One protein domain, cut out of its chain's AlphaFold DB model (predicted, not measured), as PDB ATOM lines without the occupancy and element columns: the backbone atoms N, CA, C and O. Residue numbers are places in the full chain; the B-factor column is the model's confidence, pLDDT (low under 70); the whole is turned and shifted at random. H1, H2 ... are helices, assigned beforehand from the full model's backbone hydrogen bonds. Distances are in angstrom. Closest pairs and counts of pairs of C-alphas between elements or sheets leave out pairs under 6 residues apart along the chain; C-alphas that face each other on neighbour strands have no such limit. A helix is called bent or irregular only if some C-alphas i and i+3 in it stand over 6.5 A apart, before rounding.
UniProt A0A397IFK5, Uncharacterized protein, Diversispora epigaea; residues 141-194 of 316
ATOM      1  N   VAL A 141      28.616 -27.829 -34.012       73.75
ATOM      2  CA  VAL A 141      29.029 -28.092 -32.631       73.75
ATOM      3  C   VAL A 141      30.553 -28.154 -32.533       73.75
ATOM      4  O   VAL A 141      31.117 -27.599 -31.597       73.75
ATOM      5  N   GLU A 142      31.235 -28.731 -33.525       81.50
ATOM      6  CA  GLU A 142      32.703 -28.731 -33.600       81.50
ATOM      7  C   GLU A 142      33.271 -27.311 -33.709       81.50
ATOM      8  O   GLU A 142      34.214 -26.982 -32.996       81.50
ATOM      9  N   ARG A 143      32.661 -26.431 -34.516       82.06
ATOM     10  CA  ARG A 143      33.026 -25.004 -34.579       82.06
ATOM     11  C   ARG A 143      32.825 -24.307 -33.237       82.06
ATOM     12  O   ARG A 143      33.685 -23.532 -32.818       82.06
ATOM     13  N   LEU A 144      31.724 -24.596 -32.537       82.50
ATOM     14  CA  LEU A 144      31.489 -24.062 -31.194       82.50
ATOM     15  C   LEU A 144      32.551 -24.556 -30.204       82.50
ATOM     16  O   LEU A 144      33.084 -23.761 -29.436       82.50
ATOM     17  N   TRP A 145      32.885 -25.846 -30.225       81.31
ATOM     18  CA  TRP A 145      33.910 -26.415 -29.352       81.31
ATOM     19  C   TRP A 145      35.314 -25.930 -29.691       81.31
ATOM     20  O   TRP A 145      36.093 -25.702 -28.774       81.31
ATOM     21  N   SER A 146      35.622 -25.699 -30.965       82.38
ATOM     22  CA  SER A 146      36.866 -25.052 -31.387       82.38
ATOM     23  C   SER A 146      36.955 -23.628 -30.823       82.38
ATOM     24  O   SER A 146      37.925 -23.280 -30.150       82.38
ATOM     25  N   ASN A 147      35.878 -22.840 -30.951       79.69
ATOM     26  CA  ASN A 147      35.782 -21.511 -30.337       79.69
ATOM     27  C   ASN A 147      35.921 -21.552 -28.810       79.69
ATOM     28  O   ASN A 147      36.566 -20.689 -28.222       79.69
ATOM     29  N   MET A 148      35.334 -22.558 -28.163       83.00
ATOM     30  CA  MET A 148      35.470 -22.787 -26.727       83.00
ATOM     31  C   MET A 148      36.906 -23.181 -26.343       83.00
ATOM     32  O   MET A 148      37.403 -22.777 -25.292       83.00
ATOM     33  N   GLY A 149      37.577 -23.961 -27.196       78.56
ATOM     34  CA  GLY A 149      38.944 -24.453 -27.018       78.56
ATOM     35  C   GLY A 149      39.984 -23.338 -26.966       78.56
ATOM     36  O   GLY A 149      40.970 -23.465 -26.244       78.56
ATOM     37  N   PHE A 150      39.715 -22.201 -27.614       73.94
ATOM     38  CA  PHE A 150      40.533 -20.991 -27.475       73.94
ATOM     39  C   PHE A 150      40.640 -20.525 -26.010       73.94
ATOM     40  O   PHE A 150      41.690 -20.080 -25.547       73.94
ATOM     41  N   TYR A 151      39.553 -20.674 -25.253       75.94
ATOM     42  CA  TYR A 151      39.480 -20.280 -23.848       75.94
ATOM     43  C   TYR A 151      39.811 -21.427 -22.888       75.94
ATOM     44  O   TYR A 151      40.298 -21.168 -21.792       75.94
ATOM     45  N   HIS A 152      39.560 -22.677 -23.288       68.56
ATOM     46  CA  HIS A 152      39.929 -23.888 -22.557       68.56
ATOM     47  C   HIS A 152      41.232 -24.478 -23.110       68.56
ATOM     48  O   HIS A 152      41.225 -25.448 -23.863       68.56
ATOM     49  N   THR A 153      42.375 -23.940 -22.684       68.75
ATOM     50  CA  THR A 153      43.679 -24.576 -22.944       68.75
ATOM     51  C   THR A 153      44.234 -25.216 -21.676       68.75
ATOM     52  O   THR A 153      43.865 -24.848 -20.558       68.75
ATOM     53  N   LYS A 154      45.180 -26.155 -21.832       64.44
ATOM     54  CA  LYS A 154      45.860 -26.838 -20.712       64.44
ATOM     55  C   LYS A 154      46.459 -25.856 -19.688       64.44
ATOM     56  O   LYS A 154      46.546 -26.194 -18.512       64.44
ATOM     57  N   ASN A 155      46.800 -24.639 -20.125       64.69
ATOM     58  CA  ASN A 155      47.435 -23.605 -19.305       64.69
ATOM     59  C   ASN A 155      46.480 -22.473 -18.854       64.69
ATOM     60  O   ASN A 155      46.814 -21.747 -17.919       64.69
ATOM     61  N   ARG A 156      45.289 -22.317 -19.456       60.34
ATOM     62  CA  ARG A 156      44.286 -21.296 -19.083       60.34
ATOM     63  C   ARG A 156      42.927 -21.958 -18.840       60.34
ATOM     64  O   ARG A 156      42.066 -21.934 -19.701       60.34
ATOM     65  N   ASN A 157      42.723 -22.563 -17.666       65.19
ATOM     66  CA  ASN A 157      41.521 -23.371 -17.395       65.19
ATOM     67  C   ASN A 157      40.777 -22.973 -16.105       65.19
ATOM     68  O   ASN A 157      40.440 -23.819 -15.281       65.19
ATOM     69  N   LYS A 158      40.575 -21.666 -15.882       70.69
ATOM     70  CA  LYS A 158      39.919 -21.141 -14.662       70.69
ATOM     71  C   LYS A 158      38.519 -20.559 -14.878       70.69
ATOM     72  O   LYS A 158      37.871 -20.179 -13.905       70.69
ATOM     73  N   LEU A 159      38.049 -20.453 -16.118       76.75
ATOM     74  CA  LEU A 159      36.721 -19.911 -16.404       76.75
ATOM     75  C   LEU A 159      35.659 -21.015 -16.266       76.75
ATOM     76  O   LEU A 159      35.881 -22.164 -16.642       76.75
ATOM     77  N   LYS A 160      34.498 -20.669 -15.699       83.94
ATOM     78  CA  LYS A 160      33.341 -21.575 -15.643       83.94
ATOM     79  C   LYS A 160      32.782 -21.783 -17.052       83.94
ATOM     80  O   LYS A 160      32.781 -20.845 -17.846       83.94
ATOM     81  N   TYR A 161      32.241 -22.971 -17.323       81.81
ATOM     82  CA  TYR A 161      31.706 -23.329 -18.641       81.81
ATOM     83  C   TYR A 161      30.652 -22.333 -19.157       81.81
ATOM     84  O   TYR A 161      30.643 -22.031 -20.343       81.81
ATOM     85  N   THR A 162      29.812 -21.777 -18.277       85.94
ATOM     86  CA  THR A 162      28.790 -20.784 -18.645       85.94
ATOM     87  C   THR A 162      29.419 -19.545 -19.271       85.94
ATOM     88  O   THR A 162      29.093 -19.171 -20.390       85.94
ATOM     89  N   ARG A 163      30.423 -18.978 -18.597       85.06
ATOM     90  CA  ARG A 163      31.136 -17.787 -19.061       85.06
ATOM     91  C   ARG A 163      31.875 -18.029 -20.373       85.06
ATOM     92  O   ARG A 163      31.933 -17.141 -21.213       85.06
ATOM     93  N   ILE A 164      32.441 -19.218 -20.549       85.19
ATOM     94  CA  ILE A 164      33.166 -19.548 -21.777       85.19
ATOM     95  C   ILE A 164      32.190 -19.751 -22.936       85.19
ATOM     96  O   ILE A 164      32.457 -19.288 -24.039       85.19
ATOM     97  N   LEU A 165      31.035 -20.367 -22.680       85.44
ATOM     98  CA  LEU A 165      29.975 -20.486 -23.672       85.44
ATOM     99  C   LEU A 165      29.504 -19.100 -24.130       85.44
ATOM    100  O   LEU A 165      29.349 -18.878 -25.326       85.44
ATOM    101  N   ASP A 166      29.322 -18.163 -23.203       86.81
ATOM    102  CA  ASP A 166      28.907 -16.800 -23.540       86.81
ATOM    103  C   ASP A 166      29.994 -16.033 -24.309       86.81
ATOM    104  O   ASP A 166      29.692 -15.358 -25.290       86.81
ATOM    105  N   MET A 167      31.272 -16.219 -23.963       87.62
ATOM    106  CA  MET A 167      32.400 -15.683 -24.738       87.62
ATOM    107  C   MET A 167      32.505 -16.296 -26.142       87.62
ATOM    108  O   MET A 167      32.843 -15.601 -27.101       87.62
ATOM    109  N   ALA A 168      32.222 -17.593 -26.287       85.69
ATOM    110  CA  ALA A 168      32.215 -18.272 -27.578       85.69
ATOM    111  C   ALA A 168      31.061 -17.780 -28.466       85.69
ATOM    112  O   ALA A 168      31.276 -17.562 -29.657       85.69
ATOM    113  N   LYS A 169      29.872 -17.548 -27.887       86.44
ATOM    114  CA  LYS A 169      28.740 -16.911 -28.581       86.44
ATOM    115  C   LYS A 169      29.097 -15.499 -29.038       86.44
ATOM    116  O   LYS A 169      28.991 -15.216 -30.223       86.44
ATOM    117  N   LEU A 170      29.630 -14.666 -28.139       88.50
ATOM    118  CA  LEU A 170      30.063 -13.303 -28.466       88.50
ATOM    119  C   LEU A 170      31.074 -13.295 -29.621       88.50
ATOM    120  O   LEU A 170      30.945 -12.525 -30.567       88.50
ATOM    121  N   ARG A 171      32.076 -14.181 -29.574       84.88
ATOM    122  CA  ARG A 171      33.070 -14.307 -30.648       84.88
ATOM    123  C   ARG A 171      32.424 -14.726 -31.969       84.88
ATOM    124  O   ARG A 171      32.802 -14.198 -33.015       84.88
ATOM    125  N   ALA A 172      31.477 -15.664 -31.932       83.69
ATOM    126  CA  ALA A 172      30.747 -16.099 -33.118       83.69
ATOM    127  C   ALA A 172      29.929 -14.949 -33.725       83.69
ATOM    128  O   ALA A 172      30.021 -14.738 -34.932       83.69
ATOM    129  N   ASP A 173      29.238 -14.162 -32.898       84.06
ATOM    130  CA  ASP A 173      28.445 -13.008 -33.333       84.06
ATOM    131  C   ASP A 173      29.328 -11.907 -33.938       84.06
ATOM    132  O   ASP A 173      29.050 -11.416 -35.031       84.06
ATOM    133  N   ILE A 174      30.452 -11.570 -33.292       86.69
ATOM    134  CA  ILE A 174      31.426 -10.604 -33.834       86.69
ATOM    135  C   ILE A 174      31.954 -11.078 -35.190       86.69
ATOM    136  O   ILE A 174      32.036 -10.298 -36.138       86.69
ATOM    137  N   THR A 175      32.314 -12.357 -35.295       86.31
ATOM    138  CA  THR A 175      32.847 -12.930 -36.537       86.31
ATOM    139  C   THR A 175      31.795 -12.930 -37.644       86.31
ATOM    140  O   THR A 175      32.111 -12.593 -38.783       86.31
ATOM    141  N   TYR A 176      30.546 -13.267 -37.315       83.25
ATOM    142  CA  TYR A 176      29.427 -13.230 -38.251       83.25
ATOM    143  C   TYR A 176      29.177 -11.811 -38.769       83.25
ATOM    144  O   TYR A 176      29.171 -11.596 -39.979       83.25
ATOM    145  N   ASN A 177      29.078 -10.831 -37.868       81.62
ATOM    146  CA  ASN A 177      28.866  -9.435 -38.237       81.62
ATOM    147  C   ASN A 177      30.010  -8.901 -39.104       81.62
ATOM    148  O   ASN A 177      29.759  -8.259 -40.118       81.62
ATOM    149  N   ARG A 178      31.271  -9.215 -38.775       80.25
ATOM    150  CA  ARG A 178      32.425  -8.828 -39.607       80.25
ATOM    151  C   ARG A 178      32.331  -9.379 -41.029       80.25
ATOM    152  O   ARG A 178      32.653  -8.656 -41.966       80.25
ATOM    153  N   ARG A 179      31.885 -10.629 -41.199       79.56
ATOM    154  CA  ARG A 179      31.666 -11.224 -42.529       79.56
ATOM    155  C   ARG A 179      30.550 -10.506 -43.278       79.56
ATOM    156  O   ARG A 179      30.769 -10.103 -44.410       79.56
ATOM    157  N   PHE A 180      29.424 -10.263 -42.612       74.50
ATOM    158  CA  PHE A 180      28.288  -9.549 -43.191       74.50
ATOM    159  C   PHE A 180      28.663  -8.132 -43.656       74.50
ATOM    160  O   PHE A 180      28.362  -7.748 -44.783       74.50
ATOM    161  N   TYR A 181      29.377  -7.364 -42.828       72.62
ATOM    162  CA  TYR A 181      29.841  -6.026 -43.211       72.62
ATOM    163  C   TYR A 181      30.861  -6.071 -44.350       72.62
ATOM    164  O   TYR A 181      30.796  -5.243 -45.253       72.62
ATOM    165  N   LYS A 182      31.775  -7.050 -44.353       70.81
ATOM    166  CA  LYS A 182      32.743  -7.222 -45.444       70.81
ATOM    167  C   LYS A 182      32.042  -7.562 -46.763       70.81
ATOM    168  O   LYS A 182      32.374  -6.968 -47.782       70.81
ATOM    169  N   GLU A 183      31.047  -8.449 -46.738       69.38
ATOM    170  CA  GLU A 183      30.212  -8.775 -47.903       69.38
ATOM    171  C   GLU A 183      29.417  -7.554 -48.387       69.38
ATOM    172  O   GLU A 183      29.435  -7.258 -49.576       69.38
ATOM    173  N   SER A 184      28.811  -6.781 -47.478       67.19
ATOM    174  CA  SER A 184      28.094  -5.546 -47.828       67.19
ATOM    175  C   SER A 184      29.002  -4.495 -48.471       67.19
ATOM    176  O   SER A 184      28.588  -3.850 -49.431       67.19
ATOM    177  N   ILE A 185      30.231  -4.320 -47.973       66.88
ATOM    178  CA  ILE A 185      31.207  -3.391 -48.559       66.88
ATOM    179  C   ILE A 185      31.610  -3.861 -49.959       66.88
ATOM    180  O   ILE A 185      31.602  -3.062 -50.889       66.88
ATOM    181  N   VAL A 186      31.901  -5.154 -50.130       66.25
ATOM    182  CA  VAL A 186      32.257  -5.727 -51.439       66.25
ATOM    183  C   VAL A 186      31.110  -5.573 -52.441       66.25
ATOM    184  O   VAL A 186      31.348  -5.141 -53.565       66.25
ATOM    185  N   SER A 187      29.863  -5.840 -52.041       62.91
ATOM    186  CA  SER A 187      28.692  -5.625 -52.900       62.91
ATOM    187  C   SER A 187      28.501  -4.154 -53.282       62.91
ATOM    188  O   SER A 187      28.186  -3.864 -54.433       62.91
ATOM    189  N   ASN A 188      28.730  -3.221 -52.353       64.00
ATOM    190  CA  ASN A 188      28.627  -1.789 -52.639       64.00
ATOM    191  C   ASN A 188      29.727  -1.309 -53.595       64.00
ATOM    192  O   ASN A 188      29.441  -0.510 -54.481       64.00
ATOM    193  N   ILE A 189      30.954  -1.824 -53.456       67.50
ATOM    194  CA  ILE A 189      32.055  -1.522 -54.379       67.50
ATOM    195  C   ILE A 189      31.708  -2.027 -55.783       67.50
ATOM    196  O   ILE A 189      31.739  -1.239 -56.719       67.50
ATOM    197  N   ILE A 190      31.285  -3.288 -55.925       65.88
ATOM    198  CA  ILE A 190      30.920  -3.874 -57.228       65.88
ATOM    199  C   ILE A 190      29.793  -3.081 -57.908       65.88
ATOM    200  O   ILE A 190      29.877  -2.794 -59.100       65.88
ATOM    201  N   ASN A 191      28.762  -2.686 -57.155       57.41
ATOM    202  CA  ASN A 191      27.669  -1.883 -57.701       57.41
ATOM    203  C   ASN A 191      28.145  -0.485 -58.126       57.41
ATOM    204  O   ASN A 191      27.743  -0.011 -59.183       57.41
ATOM    205  N   SER A 192      29.047   0.143 -57.362       59.12
ATOM    206  CA  SER A 192      29.621   1.440 -57.738       59.12
ATOM    207  C   SER A 192      30.499   1.366 -58.994       59.12
ATOM    208  O   SER A 192      30.452   2.275 -59.817       59.12
ATOM    209  N   THR A 193      31.241   0.268 -59.197       56.78
ATOM    210  CA  THR A 193      32.060   0.064 -60.403       56.78
ATOM    211  C   THR A 193      31.193  -0.149 -61.650       56.78
ATOM    212  O   THR A 193      31.499   0.378 -62.718       56.78
ATOM    213  N   LEU A 194      30.069  -0.861 -61.516       53.75
ATOM    214  CA  LEU A 194      29.104  -1.049 -62.607       53.75
ATOM    215  C   LEU A 194      28.374   0.250 -62.982       53.75
ATOM    216  O   LEU A 194      28.027   0.447 -64.144       53.75
TER     217      LEU A 194
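What this domain is: This is residues 141 to 194 of the 316 residues of an uncharacterized protein of Diversispora epigaea (UniProt A0A397IFK5). One long straight helix, H2, makes the length of a rod, and a short helix, H1, packs crosswise on H2 near its first end, residues 164 to 172. A long looping link, of which residues 153 to 158 stick out, joins the two, and the far part of H2, residues 173 to 194, stands free as an arm. The printed part has 54 residues with two named helices, H1 then H2, and no named strand; the class is all helix. It is extended, with a radius of gyration of the C-alphas of 16.4 A and spans of 53 by 18 by 17 A.

Where its parts are: The printed part begins with H1, residues 141 to 149, with C-alpha 141 at (29.029, -28.092, -32.631) and C-alpha 149 at (38.944, -24.453, -27.018). H2, residues 161 to 194, is 49.4 A from first to last C-alpha, from (31.706, -23.329, -18.641) to (29.104, -1.049, -62.607). Neither helix is bent.

How they stand to each other: H1 and H2 touch, and the closest C-alphas are those of Asn 147 and Ala 168, 5.6 A apart. H2 touches H1 with residues 164 to 172 alone. They run opposite ways at a steep tilt of 69.7 degrees, only just short of about perpendicular. In H1 and H2 every O i to N i+4 pair is within hydrogen-bond range.

The domain as a whole: The two C-alphas farthest apart are those of Lys 158 and Leu 194, at 53.1 A. The printed part has no cut, and the link from H1 to H2, 11 residues, is long. The mean pLDDT of the printed part is 75.6, and the model's confidence is under 70 at residues 152 to 157 and 183 to 194.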